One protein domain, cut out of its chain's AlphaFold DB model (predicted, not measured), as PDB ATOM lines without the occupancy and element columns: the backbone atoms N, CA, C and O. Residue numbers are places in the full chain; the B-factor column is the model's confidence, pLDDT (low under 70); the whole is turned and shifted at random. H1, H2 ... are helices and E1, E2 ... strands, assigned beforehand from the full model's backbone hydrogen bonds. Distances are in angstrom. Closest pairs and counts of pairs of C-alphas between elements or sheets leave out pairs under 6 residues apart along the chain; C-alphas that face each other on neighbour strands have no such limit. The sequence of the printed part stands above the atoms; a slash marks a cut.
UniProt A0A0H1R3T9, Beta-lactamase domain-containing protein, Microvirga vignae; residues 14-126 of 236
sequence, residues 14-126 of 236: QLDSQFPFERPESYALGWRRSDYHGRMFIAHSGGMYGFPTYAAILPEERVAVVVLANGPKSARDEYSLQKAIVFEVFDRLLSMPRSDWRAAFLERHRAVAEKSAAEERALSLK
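AT A GLANCE: This is residues 14 to 126 of the 236 residues of the protein "Beta-lactamase domain-containing protein" of Microvirga vignae (UniProt A0A0H1R3T9). A twisted five-stranded sheet makes a wall with helix H1 packed on one face; the long helix H2 folds back along H1 and runs past it, residues 117 to 126 sticking out as an arm. The 113 printed residues hold five named strands, then two named helices, mixed in class. The sheet is a meander, each strand the antiparallel neighbour of the one before, ordered E1 E2 E3 E4 E5; with H1 on one face it makes two layers. The whole is compact, radius of gyration of the C-alphas 15.1 A, but elongated, spanning 51 by 31 by 30 A.

HOW THE PARTS SIT: Start at E3, residues 39 to 48, and E4, residues 51 to 58, a hairpin with N 44 and O 55 within hydrogen-bond range at 2.9 A. E2, residues 31 to 36, forms a hairpin with E3; look at N 34 and O 41, 3.1 A. Edge strand E1, residues 26 to 28, pairs with E2 through N 28 and O 31, 2.8 A. Edge strand E5, residues 63 to 68, pairs with E4 through N 56 and O 65, 2.9 A. H1, residues 80 to 93, is on the sheet at a height of 8.7 A, over E4 and, only just, E5, where 3 of its C-alphas fall. H2, residues 101 to 124, touches H1 with residues 101 to 109 alone, a helical hairpin at a shallow tilt of 28 degrees; the closest C-alphas, of Ala 84 and Trp 101, are 4.9 A apart. Every O i to N i+4 pair in H1 and H2 is within hydrogen-bond range.

IN THESE COORDINATES: Find C-alpha 26 at (124.077, 130.650, 154.858), where E1 begins. E3 runs 29.9 A, E4 23.6 A and H1 19.9 A. H2 runs 34.1 A to C-alpha 124 at (119.655, 107.723, 178.550).

THE WHOLE: The C-alphas farthest apart, of Arg 62 and Lys 126, are 52.0 A apart. The printed part has no cut; the link from E5 to H1 is long. Residues 14 to 16, 22, 49 and 72 to 77 have pLDDT under 70.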
ATOM      1  N   GLN A  14     121.047 129.271 158.537       59.59
ATOM      2  CA  GLN A  14     121.297 128.677 159.845       59.59
ATOM      3  C   GLN A  14     121.248 129.800 160.880       59.59
ATOM      4  O   GLN A  14     122.061 130.726 160.850       59.59
ATOM      5  N   LEU A  15     120.229 129.741 161.745       54.25
ATOM      6  CA  LEU A  15     120.033 130.705 162.831       54.25
ATOM      7  C   LEU A  15     121.136 130.572 163.892       54.25
ATOM      8  O   LEU A  15     121.577 131.579 164.436       54.25
ATOM      9  N   ASP A  16     121.637 129.353 164.096       66.62
ATOM     10  CA  ASP A  16     122.778 129.074 164.961       66.62
ATOM     11  C   ASP A  16     124.070 129.086 164.130       66.62
ATOM     12  O   ASP A  16     124.407 128.113 163.454       66.62
ATOM     13  N   SER A  17     124.792 130.206 164.170       74.44
ATOM     14  CA  SER A  17     126.102 130.353 163.525       74.44
ATOM     15  C   SER A  17     127.137 129.441 164.189       74.44
ATOM     16  O   SER A  17     127.229 129.389 165.420       74.44
ATOM     17  N   GLN A  18     127.973 128.765 163.393       73.56
ATOM     18  CA  GLN A  18     129.147 128.038 163.914       73.56
ATOM     19  C   GLN A  18     130.317 128.951 164.324       73.56
ATOM     20  O   GLN A  18     131.400 128.476 164.685       73.56
ATOM     21  N   PHE A  19     130.133 130.262 164.190       79.94
ATOM     22  CA  PHE A  19     131.122 131.276 164.496       79.94
ATOM     23  C   PHE A  19     130.709 132.052 165.745       79.94
ATOM     24  O   PHE A  19     129.523 132.331 165.916       79.94
ATOM     25  N   PRO A  20     131.659 132.454 166.605       75.81
ATOM     26  CA  PRO A  20     131.371 133.208 167.823       75.81
ATOM     27  C   PRO A  20     131.046 134.692 167.556       75.81
ATOM     28  O   PRO A  20     131.147 135.516 168.454       75.81
ATOM     29  N   PHE A  21     130.656 135.043 166.326       78.62
ATOM     30  CA  PHE A  21     130.141 136.359 165.963       78.62
ATOM     31  C   PHE A  21     128.707 136.237 165.428       78.62
ATOM     32  O   PHE A  21     128.373 135.335 164.654       78.62
ATOM     33  N   GLU A  22     127.850 137.151 165.876       62.12
ATOM     34  CA  GLU A  22     126.393 137.096 165.721       62.12
ATOM     35  C   GLU A  22     125.942 137.547 164.327       62.12
ATOM     36  O   GLU A  22     125.472 138.669 164.114       62.12
ATOM     37  N   ARG A  23     126.096 136.664 163.336       71.06
ATOM     38  CA  ARG A  23     125.615 136.889 161.969       71.06
ATOM     39  C   ARG A  23     124.942 135.632 161.419       71.06
ATOM     40  O   ARG A  23     125.489 134.546 161.603       71.06
ATOM     41  N   PRO A  24     123.793 135.759 160.721       73.38
ATOM     42  CA  PRO A  24     123.158 134.624 160.064       73.38
ATOM     43  C   PRO A  24     124.126 133.961 159.091       73.38
ATOM     44  O   PRO A  24     124.679 134.610 158.198       73.38
ATOM     45  N   GLU A  25     124.311 132.660 159.257       81.12
ATOM     46  CA  GLU A  25     125.097 131.850 158.344       81.12
ATOM     47  C   GLU A  25     124.196 131.329 157.220       81.12
ATOM     48  O   GLU A  25     123.022 131.013 157.411       81.12
ATOM     49  N   SER A  26     124.745 131.244 156.015       85.69
ATOM     50  CA  SER A  26     124.077 130.650 154.858       85.69
ATOM     51  C   SER A  26     125.003 129.660 154.169       85.69
ATOM     52  O   SER A  26     126.220 129.789 154.255       85.69
ATOM     53  N   TYR A  27     124.441 128.685 153.460       85.12
ATOM     54  CA  TYR A  27     125.209 127.721 152.671       85.12
ATOM     55  C   TYR A  27     124.899 127.863 151.179       85.12
ATOM     56  O   TYR A  27     123.728 127.941 150.801       85.12
ATOM     57  N   ALA A  28     125.923 127.883 150.323       81.44
ATOM     58  CA  ALA A  28     125.770 127.961 148.873       81.44
ATOM     59  C   ALA A  28     126.932 127.273 148.142       81.44
ATOM     60  O   ALA A  28     128.090 127.558 148.421       81.44
ATOM     61  N   LEU A  29     126.618 126.396 147.178       87.25
ATOM     62  CA  LEU A  29     127.595 125.758 146.275       87.25
ATOM     63  C   LEU A  29     128.801 125.113 146.988       87.25
ATOM     64  O   LEU A  29     129.930 125.215 146.517       87.25
ATOM     65  N   GLY A  30     128.572 124.477 148.138       86.75
ATOM     66  CA  GLY A  30     129.658 123.870 148.913       86.75
ATOM     67  C   GLY A  30     130.459 124.864 149.756       86.75
ATOM     68  O   GLY A  30     131.559 124.539 150.169       86.75
ATOM     69  N   TRP A  31     129.940 126.066 150.007       90.75
ATOM     70  CA  TRP A  31     130.572 127.062 150.865       90.75
ATOM     71  C   TRP A  31     129.600 127.573 151.911       90.75
ATOM     72  O   TRP A  31     128.449 127.911 151.621       90.75
ATOM     73  N   ARG A  32     130.099 127.697 153.133       89.06
ATOM     74  CA  ARG A  32     129.454 128.476 154.183       89.06
ATOM     75  C   ARG A  32     129.766 129.934 153.939       89.06
ATOM     76  O   ARG A  32     130.895 130.266 153.605       89.06
ATOM     77  N   ARG A  33     128.777 130.797 154.095       89.12
ATOM     78  CA  ARG A  33     128.879 132.237 153.897       89.12
ATOM     79  C   ARG A  33     128.330 132.934 155.126       89.12
ATOM     80  O   ARG A  33     127.181 132.692 155.502       89.12
ATOM     81  N   SER A  34     129.114 133.848 155.678       89.31
ATOM     82  CA  SER A  34     128.696 134.727 156.767       89.31
ATOM     83  C   SER A  34     129.371 136.103 156.619       89.31
ATOM     84  O   SER A  34     129.914 136.430 155.560       89.31
ATOM     85  N   ASP A  35     129.251 136.940 157.643       89.00
ATOM     86  CA  ASP A  35     129.777 138.302 157.706       89.00
ATOM     87  C   ASP A  35     130.822 138.397 158.820       89.00
ATOM     88  O   ASP A  35     130.566 138.004 159.957       89.00
ATOM     89  N   TYR A  36     132.001 138.904 158.474       90.94
ATOM     90  CA  TYR A  36     133.116 139.140 159.377       90.94
ATOM     91  C   TYR A  36     133.454 140.628 159.361       90.94
ATOM     92  O   TYR A  36     133.987 141.138 158.375       90.94
ATOM     93  N   HIS A  37     133.097 141.345 160.428       89.31
ATOM     94  CA  HIS A  37     133.272 142.800 160.531       89.31
ATOM     95  C   HIS A  37     132.714 143.588 159.330       89.31
ATOM     96  O   HIS A  37     133.352 144.512 158.826       89.31
ATOM     97  N   GLY A  38     131.512 143.233 158.858       88.94
ATOM     98  CA  GLY A  38     130.875 143.905 157.720       88.94
ATOM     99  C   GLY A  38     131.399 143.461 156.353       88.94
ATOM    100  O   GLY A  38     131.001 144.029 155.337       88.94
ATOM    101  N   ARG A  39     132.302 142.475 156.319       90.69
ATOM    102  CA  ARG A  39     132.863 141.902 155.096       90.69
ATOM    103  C   ARG A  39     132.315 140.508 154.902       90.69
ATOM    104  O   ARG A  39     132.320 139.685 155.818       90.69
ATOM    105  N   MET A  40     131.887 140.206 153.687       90.62
ATOM    106  CA  MET A  40     131.502 138.844 153.366       90.62
ATOM    107  C   MET A  40     132.734 137.938 153.413       90.62
ATOM    108  O   MET A  40     133.753 138.230 152.784       90.62
ATOM    109  N   PHE A  41     132.618 136.818 154.121       92.38
ATOM    110  CA  PHE A  41     133.570 135.725 153.992       92.38
ATOM    111  C   PHE A  41     132.840 134.439 153.621       92.38
ATOM    112  O   PHE A  41     131.671 134.228 153.971       92.38
ATOM    113  N   ILE A  42     133.555 133.577 152.908       94.12
ATOM    114  CA  ILE A  42     133.137 132.205 152.650       94.12
ATOM    115  C   ILE A  42     134.143 131.239 153.248       94.12
ATOM    116  O   ILE A  42     135.337 131.524 153.277       94.12
ATOM    117  N   ALA A  43     133.674 130.098 153.727       94.12
ATOM    118  CA  ALA A  43     134.532 129.092 154.314       94.12
ATOM    119  C   ALA A  43     133.995 127.680 154.115       94.12
ATOM    120  O   ALA A  43     132.798 127.460 153.922       94.12
ATOM    121  N   HIS A  44     134.891 126.709 154.187       93.00
ATOM    122  CA  HIS A  44     134.533 125.305 154.206       93.00
ATOM    123  C   HIS A  44     135.512 124.547 155.093       93.00
ATOM    124  O   HIS A  44     136.720 124.800 155.083       93.00
ATOM    125  N   SER A  45     134.977 123.623 155.881       88.94
ATOM    126  CA  SER A  45     135.783 122.689 156.645       88.94
ATOM    127  C   SER A  45     135.935 121.389 155.872       88.94
ATOM    128  O   SER A  45     135.041 120.962 155.149       88.94
ATOM    129  N   GLY A  46     137.076 120.742 156.012       84.12
ATOM    130  CA  GLY A  46     137.303 119.424 155.445       84.12
ATOM    131  C   GLY A  46     138.079 118.594 156.440       84.12
ATOM    132  O   GLY A  46     138.836 119.128 157.246       84.12
ATOM    133  N   GLY A  47     137.935 117.285 156.399       74.50
ATOM    134  CA  GLY A  47     138.879 116.463 157.126       74.50
ATOM    135  C   GLY A  47     138.496 115.009 157.149       74.50
ATOM    136  O   GLY A  47     137.333 114.662 157.331       74.50
ATOM    137  N   MET A  48     139.522 114.185 157.010       70.50
ATOM    138  CA  MET A  48     139.489 112.791 157.420       70.50
ATOM    139  C   MET A  48     139.989 112.702 158.867       70.50
ATOM    140  O   MET A  48     140.614 113.640 159.373       70.50
ATOM    141  N   TYR A  49     139.732 111.589 159.549       68.62
ATOM    142  CA  TYR A  49     140.332 111.327 160.858       68.62
ATOM    143  C   TYR A  49     141.849 111.520 160.809       68.62
ATOM    144  O   TYR A  49     142.520 110.990 159.927       68.62
ATOM    145  N   GLY A  50     142.375 112.322 161.735       75.81
ATOM    146  CA  GLY A  50     143.793 112.682 161.771       75.81
ATOM    147  C   GLY A  50     144.182 113.904 160.930       75.81
ATOM    148  O   GLY A  50     145.283 114.411 161.117       75.81
ATOM    149  N   PHE A  51     143.306 114.400 160.047       84.69
ATOM    150  CA  PHE A  51     143.614 115.472 159.088       84.69
ATOM    151  C   PHE A  51     142.526 116.560 159.032       84.69
ATOM    152  O   PHE A  51     141.866 116.725 158.002       84.69
ATOM    153  N   PRO A  52     142.275 117.300 160.126       86.75
ATOM    154  CA  PRO A  52     141.339 118.418 160.109       86.75
ATOM    155  C   PRO A  52     141.890 119.622 159.322       86.75
ATOM    156  O   PRO A  52     143.023 120.068 159.517       86.75
ATOM    157  N   THR A  53     141.049 120.183 158.455       90.25
ATOM    158  CA  THR A  53     141.375 121.283 157.540       90.25
ATOM    159  C   THR A  53     140.278 122.342 157.539       90.25
ATOM    160  O   THR A  53     139.089 122.044 157.696       90.25
ATOM    161  N   TYR A  54     140.674 123.594 157.349       93.81
ATOM    162  CA  TYR A  54     139.741 124.706 157.240       93.81
ATOM    163  C   TYR A  54     140.248 125.725 156.227       93.81
ATOM    164  O   TYR A  54     141.403 126.147 156.294       93.81
ATOM    165  N   ALA A  55     139.383 126.124 155.301       96.25
ATOM    166  CA  ALA A  55     139.660 127.167 154.325       96.25
ATOM    167  C   ALA A  55     138.647 128.296 154.495       96.25
ATOM    168  O   ALA A  55     137.445 128.037 154.537       96.25
ATOM    169  N   ALA A  56     139.126 129.536 154.556       96.31
ATOM    170  CA  ALA A  56     138.296 130.731 154.585       96.31
ATOM    171  C   ALA A  56     138.835 131.788 153.621       96.31
ATOM    172  O   ALA A  56     140.044 131.956 153.465       96.31
ATOM    173  N   ILE A  57     137.928 132.509 152.979       97.38
ATOM    174  CA  ILE A  57     138.226 133.484 151.936       97.38
ATOM    175  C   ILE A  57     137.466 134.765 152.267       97.38
ATOM    176  O   ILE A  57     136.268 134.709 152.544       97.38
ATOM    177  N   LEU A  58     138.158 135.902 152.194       96.19
ATOM    178  CA  LEU A  58     137.599 137.253 152.163       96.19
ATOM    179  C   LEU A  58     137.661 137.743 150.706       96.19
ATOM    180  O   LEU A  58     138.702 138.258 150.283       96.19
ATOM    181  N   PRO A  59     136.600 137.559 149.896       95.50
ATOM    182  CA  PRO A  59     136.692 137.780 148.453       95.50
ATOM    183  C   PRO A  59     136.954 139.241 148.081       95.50
ATOM    184  O   PRO A  59     137.697 139.505 147.139       95.50
ATOM    185  N   GLU A  60     136.390 140.182 148.842       94.50
ATOM    186  CA  GLU A  60     136.585 141.627 148.643       94.50
ATOM    187  C   GLU A  60     138.036 142.056 148.900       94.50
ATOM    188  O   GLU A  60     138.564 142.901 148.181       94.50
ATOM    189  N   GLU A  61     138.714 141.387 149.836       95.75
ATOM    190  CA  GLU A  61     140.121 141.633 150.173       95.75
ATOM    191  C   GLU A  61     141.095 140.834 149.305       95.75
ATOM    192  O   GLU A  61     142.305 141.021 149.395       95.75
ATOM    193  N   ARG A  62     140.585 139.928 148.459       96.25
ATOM    194  CA  ARG A  62     141.388 138.988 147.657       96.25
ATOM    195  C   ARG A  62     142.343 138.148 148.515       96.25
ATOM    196  O   ARG A  62     143.443 137.810 148.083       96.25
ATOM    197  N   VAL A  63     141.900 137.792 149.719       96.75
ATOM    198  CA  VAL A  63     142.662 136.992 150.683       96.75
ATOM    199  C   VAL A  63     141.980 135.649 150.892       96.75
ATOM    200  O   VAL A  63     140.767 135.577 151.081       96.75
ATOM    201  N   ALA A  64     142.782 134.589 150.932       97.19
ATOM    202  CA  ALA A  64     142.379 133.274 151.407       97.19
ATOM    203  C   ALA A  64     143.373 132.787 152.465       97.19
ATOM    204  O   ALA A  64     144.583 132.927 152.295       97.19
ATOM    205  N   VAL A  65     142.859 132.196 153.541       97.75
ATOM    206  CA  VAL A  65     143.657 131.533 154.573       97.75
ATOM    207  C   VAL A  65     143.208 130.081 154.644       97.75
ATOM    208  O   VAL A  65     142.024 129.787 154.811       97.75
ATOM    209  N   VAL A  66     144.168 129.173 154.498       97.00
ATOM    210  CA  VAL A  66     143.948 127.729 154.567       97.00
ATOM    211  C   VAL A  66     144.831 127.172 155.666       97.00
ATOM    212  O   VAL A  66     146.044 127.373 155.655       97.00
ATOM    213  N   VAL A  67     144.219 126.476 156.618       95.38
ATOM    214  CA  VAL A  67     144.916 125.850 157.737       95.38
ATOM    215  C   VAL A  67     144.715 124.347 157.642       95.38
ATOM    216  O   VAL A  67     143.590 123.845 157.715       95.38
ATOM    217  N   LEU A  68     145.823 123.637 157.467       93.38
ATOM    218  CA  LEU A  68     145.895 122.181 157.448       93.38
ATOM    219  C   LEU A  68     146.596 121.735 158.727       93.38
ATOM    220  O   LEU A  68     147.626 122.303 159.087       93.38
ATOM    221  N   ALA A  69     146.052 120.732 159.405       86.94
ATOM    222  CA  ALA A  69     146.689 120.155 160.578       86.94
ATOM    223  C   ALA A  69     146.660 118.630 160.512       86.94
ATOM    224  O   ALA A  69     145.730 118.032 159.972       86.94
ATOM    225  N   ASN A  70     147.683 118.015 161.097       86.06
ATOM    226  CA  ASN A  70     147.741 116.599 161.411       86.06
ATOM    227  C   ASN A  70     147.623 116.427 162.929       86.06
ATOM    228  O   ASN A  70     148.406 116.984 163.696       86.06
ATOM    229  N   GLY A  71     146.633 115.669 163.378       72.44
ATOM    230  CA  GLY A  71     146.381 115.485 164.802       72.44
ATOM    231  C   GLY A  71     145.024 114.853 165.072       72.44
ATOM    232  O   GLY A  71     144.178 114.807 164.172       72.44
ATOM    233  N   PRO A  72     144.804 114.340 166.295       62.50
ATOM    234  CA  PRO A  72     143.533 113.740 166.654       62.50
ATOM    235  C   PRO A  72     142.430 114.785 166.482       62.50
ATOM    236  O   PRO A  72     142.385 115.790 167.186       62.50
ATOM    237  N   LYS A  73     141.541 114.536 165.523       62.41
ATOM    238  CA  LYS A  73     140.259 115.220 165.448       62.41
ATOM    239  C   LYS A  73     139.346 114.523 166.455       62.41
ATOM    240  O   LYS A  73     139.045 113.347 166.268       62.41
ATOM    241  N   SER A  74     138.919 115.227 167.500       56.41
ATOM    242  CA  SER A  74     137.709 114.817 168.222       56.41
ATOM    243  C   SER A  74     136.527 115.020 167.276       56.41
ATOM    244  O   SER A  74     136.500 116.020 166.556       56.41
ATOM    245  N   ALA A  75     135.549 114.116 167.239       55.47
ATOM    246  CA  ALA A  75     134.408 114.298 166.338       55.47
ATOM    247  C   ALA A  75     133.599 115.566 166.676       55.47
ATOM    248  O   ALA A  75     132.898 116.096 165.815       55.47
ATOM    249  N   ARG A  76     133.761 116.086 167.901       58.72
ATOM    250  CA  ARG A  76     133.165 117.340 168.388       58.72
ATOM    251  C   ARG A  76     134.046 118.566 168.187       58.72
ATOM    252  O   ARG A  76     133.584 119.678 168.429       58.72
ATOM    253  N   ASP A  77     135.297 118.386 167.763       67.38
ATOM    254  CA  ASP A  77     136.157 119.506 167.396       67.38
ATOM    255  C   ASP A  77     135.618 120.124 166.101       67.38
ATOM    256  O   ASP A  77     135.833 119.613 164.997       67.38
ATOM    257  N   GLU A  78     134.896 121.238 166.243       74.25
ATOM    258  CA  GLU A  78     134.376 122.057 165.145       74.25
ATOM    259  C   GLU A  78     135.497 122.806 164.398       74.25
ATOM    260  O   GLU A  78     135.280 123.920 163.913       74.25
ATOM    261  N   TYR A  79     136.686 122.211 164.263       85.06
ATOM    262  CA  TYR A  79     137.876 122.819 163.668       85.06
ATOM    263  C   TYR A  79     138.318 124.072 164.439       85.06
ATOM    264  O   TYR A  79     138.709 125.079 163.844       85.06
ATOM    265  N   SER A  80     138.208 124.038 165.772       87.44
ATOM    266  CA  SER A  80     138.374 125.209 166.639       87.44
ATOM    267  C   SER A  80     139.769 125.820 166.531       87.44
ATOM    268  O   SER A  80     139.904 127.041 166.457       87.44
ATOM    269  N   LEU A  81     140.812 124.986 166.462       88.38
ATOM    270  CA  LEU A  81     142.190 125.450 166.278       88.38
ATOM    271  C   LEU A  81     142.364 126.165 164.933       88.38
ATOM    272  O   LEU A  81     142.909 127.266 164.870       88.38
ATOM    273  N   GLN A  82     141.891 125.542 163.855       92.38
ATOM    274  CA  GLN A  82     142.035 126.054 162.499       92.38
ATOM    275  C   GLN A  82     141.266 127.362 162.332       92.38
ATOM    276  O   GLN A  82     141.812 128.332 161.808       92.38
ATOM    277  N   LYS A  83     140.024 127.412 162.832       92.38
ATOM    278  CA  LYS A  83     139.206 128.625 162.854       92.38
ATOM    279  C   LYS A  83     139.898 129.735 163.646       92.38
ATOM    280  O   LYS A  83     140.018 130.841 163.131       92.38
ATOM    281  N   ALA A  84     140.418 129.448 164.843       93.06
ATOM    282  CA  ALA A  84     141.113 130.451 165.650       93.06
ATOM    283  C   ALA A  84     142.321 131.062 164.919       93.06
ATOM    284  O   ALA A  84     142.499 132.277 164.946       93.06
ATOM    285  N   ILE A  85     143.115 130.241 164.221       94.81
ATOM    286  CA  ILE A  85     144.241 130.718 163.405       94.81
ATOM    287  C   ILE A  85     143.746 131.587 162.242       94.81
ATOM    288  O   ILE A  85     144.289 132.667 162.025       94.81
ATOM    289  N   VAL A  86     142.717 131.146 161.511       95.69
ATOM    290  CA  VAL A  86     142.135 131.919 160.400       95.69
ATOM    291  C   VAL A  86     141.698 133.307 160.857       95.69
ATOM    292  O   VAL A  86     142.071 134.296 160.228       95.69
ATOM    293  N   PHE A  87     140.935 133.392 161.945       94.69
ATOM    294  CA  PHE A  87     140.389 134.668 162.399       94.69
ATOM    295  C   PHE A  87     141.446 135.569 163.054       94.69
ATOM    296  O   PHE A  87     141.422 136.776 162.835       94.69
ATOM    297  N   GLU A  88     142.464 135.014 163.723       95.56
ATOM    298  CA  GLU A  88     143.640 135.793 164.154       95.56
ATOM    299  C   GLU A  88     144.391 136.391 162.947       95.56
ATOM    300  O   GLU A  88     144.846 137.536 163.000       95.56
ATOM    301  N   VAL A  89     144.518 135.649 161.841       95.81
ATOM    302  CA  VAL A  89     145.126 136.168 160.605       95.81
ATOM    303  C   VAL A  89     144.248 137.251 159.975       95.81
ATOM    304  O   VAL A  89     144.774 138.290 159.577       95.81
ATOM    305  N   PHE A  90     142.927 137.055 159.914       95.31
ATOM    306  CA  PHE A  90     142.005 138.071 159.402       95.31
ATOM    307  C   PHE A  90     142.040 139.357 160.230       95.31
ATOM    308  O   PHE A  90     142.138 140.431 159.637       95.31
ATOM    309  N   ASP A  91     142.043 139.270 161.564       95.06
ATOM    310  CA  ASP A  91     142.169 140.444 162.438       95.06
ATOM    311  C   ASP A  91     143.434 141.242 162.126       95.06
ATOM    312  O   ASP A  91     143.382 142.459 161.957       95.06
ATOM    313  N   ARG A  92     144.576 140.558 161.981       94.94
ATOM    314  CA  ARG A  92     145.856 141.207 161.665       94.94
ATOM    315  C   ARG A  92     145.857 141.853 160.284       94.94
ATOM    316  O   ARG A  92     146.325 142.979 160.153       94.94
ATOM    317  N   LEU A  93     145.341 141.162 159.268       94.38
ATOM    318  CA  LEU A  93     145.286 141.678 157.895       94.38
ATOM    319  C   LEU A  93     144.388 142.910 157.780       94.38
ATOM    320  O   LEU A  93     144.714 143.851 157.064       94.38
ATOM    321  N   LEU A  94     143.277 142.912 158.511       93.50
ATOM    322  CA  LEU A  94     142.298 143.995 158.505       93.50
ATOM    323  C   LEU A  94     142.610 145.099 159.525       93.50
ATOM    324  O   LEU A  94     141.857 146.065 159.612       93.50
ATOM    325  N   SER A  95     143.712 144.978 160.279       94.81
ATOM    326  CA  SER A  95     144.066 145.883 161.384       94.81
ATOM    327  C   SER A  95     142.935 146.046 162.412       94.81
ATOM    328  O   SER A  95     142.709 147.134 162.943       94.81
ATOM    329  N   MET A  96     142.208 144.960 162.682       91.62
ATOM    330  CA  MET A  96     141.141 144.924 163.681       91.62
ATOM    331  C   MET A  96     141.722 144.860 165.101       91.62
ATOM    332  O   MET A  96     142.850 144.391 165.294       91.62
ATOM    333  N   PRO A  97     140.957 145.283 166.126       90.06
ATOM    334  CA  PRO A  97     141.293 144.980 167.510       90.06
ATOM    335  C   PRO A  97     141.472 143.472 167.690       90.06
ATOM    336  O   PRO A  97     140.652 142.683 167.229       90.06
ATOM    337  N   ARG A  98     142.550 143.078 168.366       83.69
ATOM    338  CA  ARG A  98     142.883 141.667 168.555       83.69
ATOM    339  C   ARG A  98     141.850 140.986 169.451       83.69
ATOM    340  O   ARG A  98     141.726 141.346 170.621       83.69
ATOM    341  N   SER A  99     141.177 139.974 168.915       91.44
ATOM    342  CA  SER A  99     140.252 139.121 169.668       91.44
ATOM    343  C   SER A  99     140.957 137.857 170.180       91.44
ATOM    344  O   SER A  99     141.852 137.329 169.522       91.44
ATOM    345  N   ASP A 100     140.558 137.316 171.340       94.25
ATOM    346  CA  ASP A 100     141.022 135.987 171.790       94.25
ATOM    347  C   ASP A 100     140.179 134.883 171.134       94.25
ATOM    348  O   ASP A 100     139.304 134.267 171.749       94.25
ATOM    349  N   TRP A 101     140.441 134.630 169.848       93.06
ATOM    350  CA  TRP A 101     139.724 133.603 169.087       93.06
ATOM    351  C   TRP A 101     139.912 132.202 169.663       93.06
ATOM    352  O   TRP A 101     139.000 131.381 169.598       93.06
ATOM    353  N   ARG A 102     141.070 131.920 170.271       91.31
ATOM    354  CA  ARG A 102     141.308 130.637 170.940       91.31
ATOM    355  C   ARG A 102     140.303 130.443 172.071       91.31
ATOM    356  O   ARG A 102     139.678 129.388 172.136       91.31
ATOM    357  N   ALA A 103     140.158 131.429 172.955       92.25
ATOM    358  CA  ALA A 103     139.195 131.355 174.049       92.25
ATOM    359  C   ALA A 103     137.761 131.221 173.519       92.25
ATOM    360  O   ALA A 103     137.054 130.309 173.944       92.25
ATOM    361  N   ALA A 104     137.379 132.034 172.530       91.31
ATOM    362  CA  ALA A 104     136.035 132.015 171.954       91.31
ATOM    363  C   ALA A 104     135.659 130.648 171.347       91.31
ATOM    364  O   ALA A 104     134.589 130.104 171.625       91.31
ATOM    365  N   PHE A 105     136.549 130.041 170.551       89.50
ATOM    366  CA  PHE A 105     136.287 128.723 169.961       89.50
ATOM    367  C   PHE A 105     136.375 127.577 170.979       89.50
ATOM    368  O   PHE A 105     135.665 126.581 170.831       89.50
ATOM    369  N   LEU A 106     137.199 127.694 172.027       87.44
ATOM    370  CA  LEU A 106     137.230 126.715 173.121       87.44
ATOM    371  C   LEU A 106     135.958 126.756 173.969       87.44
ATOM    372  O   LEU A 106     135.438 125.701 174.329       87.44
ATOM    373  N   GLU A 107     135.461 127.947 174.292       89.19
ATOM    374  CA  GLU A 107     134.205 128.124 175.020       89.19
ATOM    375  C   GLU A 107     133.037 127.544 174.227       89.19
ATOM    376  O   GLU A 107     132.287 126.717 174.747       89.19
ATOM    377  N   ARG A 108     132.953 127.867 172.933       85.06
ATOM    378  CA  ARG A 108     131.955 127.274 172.045       85.06
ATOM    379  C   ARG A 108     132.049 125.748 172.011       85.06
ATOM    380  O   ARG A 108     131.034 125.076 172.168       85.06
ATOM    381  N   HIS A 109     133.251 125.198 171.837       82.88
ATOM    382  CA  HIS A 109     133.457 123.748 171.838       82.88
ATOM    383  C   HIS A 109     132.958 123.104 173.142       82.88
ATOM    384  O   HIS A 109     132.291 122.070 173.107       82.88
ATOM    385  N   ARG A 110     133.229 123.728 174.297       85.69
ATOM    386  CA  ARG A 110     132.712 123.265 175.594       85.69
ATOM    387  C   ARG A 110     131.190 123.328 175.649       85.69
ATOM    388  O   ARG A 110     130.584 122.327 176.011       85.69
ATOM    389  N   ALA A 111     130.579 124.430 175.222       85.56
ATOM    390  CA  ALA A 111     129.125 124.580 175.210       85.56
ATOM    391  C   ALA A 111     128.441 123.518 174.329       85.56
ATOM    392  O   ALA A 111     127.452 122.909 174.738       85.56
ATOM    393  N   VAL A 112     128.997 123.233 173.145       80.56
ATOM    394  CA  VAL A 112     128.510 122.164 172.256       80.56
ATOM    395  C   VAL A 112     128.670 120.791 172.913       80.56
ATOM    396  O   VAL A 112     127.731 119.991 172.913       80.56
ATOM    397  N   ALA A 113     129.824 120.520 173.529       81.25
ATOM    398  CA  ALA A 113     130.072 119.259 174.222       81.25
ATOM    399  C   ALA A 113     129.141 119.058 175.430       81.25
ATOM    400  O   ALA A 113     128.635 117.952 175.629       81.25
ATOM    401  N   GLU A 114     128.887 120.108 176.212       86.56
ATOM    402  CA  GLU A 114     127.976 120.103 177.359       86.56
ATOM    403  C   GLU A 114     126.527 119.893 176.932       86.56
ATOM    404  O   GLU A 114     125.849 119.040 177.509       86.56
ATOM    405  N   LYS A 115     126.070 120.602 175.891       84.12
ATOM    406  CA  LYS A 115     124.735 120.417 175.309       84.12
ATOM    407  C   LYS A 115     124.547 118.979 174.827       84.12
ATOM    408  O   LYS A 115     123.600 118.322 175.246       84.12
ATOM    409  N   SER A 116     125.496 118.458 174.048       80.38
ATOM    410  CA  SER A 116     125.473 117.067 173.578       80.38
ATOM    411  C   SER A 116     125.472 116.065 174.741       80.38
ATOM    412  O   SER A 116     124.719 115.093 174.732       80.38
ATOM    413  N   ALA A 117     126.271 116.301 175.786       83.62
ATOM    414  CA  ALA A 117     126.278 115.445 176.971       83.62
ATOM    415  C   ALA A 117     124.952 115.512 177.748       83.62
ATOM    416  O   ALA A 117     124.498 114.498 178.275       83.62
ATOM    417  N   ALA A 118     124.322 116.684 177.838       87.19
ATOM    418  CA  ALA A 118     123.017 116.844 178.467       87.19
ATOM    419  C   ALA A 118     121.915 116.123 177.675       87.19
ATOM    420  O   ALA A 118     121.110 115.412 178.276       87.19
ATOM    421  N   GLU A 119     121.920 116.240 176.346       85.31
ATOM    422  CA  GLU A 119     121.011 115.518 175.448       85.31
ATOM    423  C   GLU A 119     121.188 113.999 175.578       85.31
ATOM    424  O   GLU A 119     120.206 113.278 175.760       85.31
ATOM    425  N   GLU A 120     122.432 113.510 175.601       83.38
ATOM    426  CA  GLU A 120     122.753 112.093 175.808       83.38
ATOM    427  C   GLU A 120     122.265 111.578 177.170       83.38
ATOM    428  O   GLU A 120     121.705 110.481 177.265       83.38
ATOM    429  N   ARG A 121     122.436 112.367 178.242       87.38
ATOM    430  CA  ARG A 121     121.915 112.030 179.577       87.38
ATOM    431  C   ARG A 121     120.391 111.983 179.575       87.38
ATOM    432  O   ARG A 121     119.817 111.003 180.044       87.38
ATOM    433  N   ALA A 122     119.739 113.006 179.026       88.75
ATOM    434  CA  ALA A 122     118.283 113.083 178.949       88.75
ATOM    435  C   ALA A 122     117.694 111.926 178.132       88.75
ATOM    436  O   ALA A 122     116.657 111.369 178.492       88.75
ATOM    437  N   LEU A 123     118.372 111.527 177.054       85.81
ATOM    438  CA  LEU A 123     118.006 110.362 176.268       85.81
ATOM    439  C   LEU A 123     118.200 109.070 177.066       85.81
ATOM    440  O   LEU A 123     117.299 108.239 177.096       85.81
ATOM    441  N   SER A 124     119.335 108.914 177.750       85.25
ATOM    442  CA  SER A 124     119.655 107.723 178.550       85.25
ATOM    443  C   SER A 124     118.636 107.451 179.660       85.25
ATOM    444  O   SER A 124     118.381 106.289 179.968       85.25
ATOM    445  N   LEU A 125     117.997 108.491 180.207       87.75
ATOM    446  CA  LEU A 125     116.894 108.358 181.169       87.75
ATOM    447  C   LEU A 125     115.619 107.734 180.569       87.75
ATOM    448  O   LEU A 125     114.777 107.243 181.312       87.75
ATOM    449  N   LYS A 126     115.458 107.747 179.238       87.38
ATOM    450  CA  LYS A 126     114.310 107.151 178.525       87.38
ATOM    451  C   LYS A 126     114.520 105.679 178.154       87.38
ATOM    452  O   LYS A 126     113.599 105.074 177.588       87.38
TER     453      LYS A 126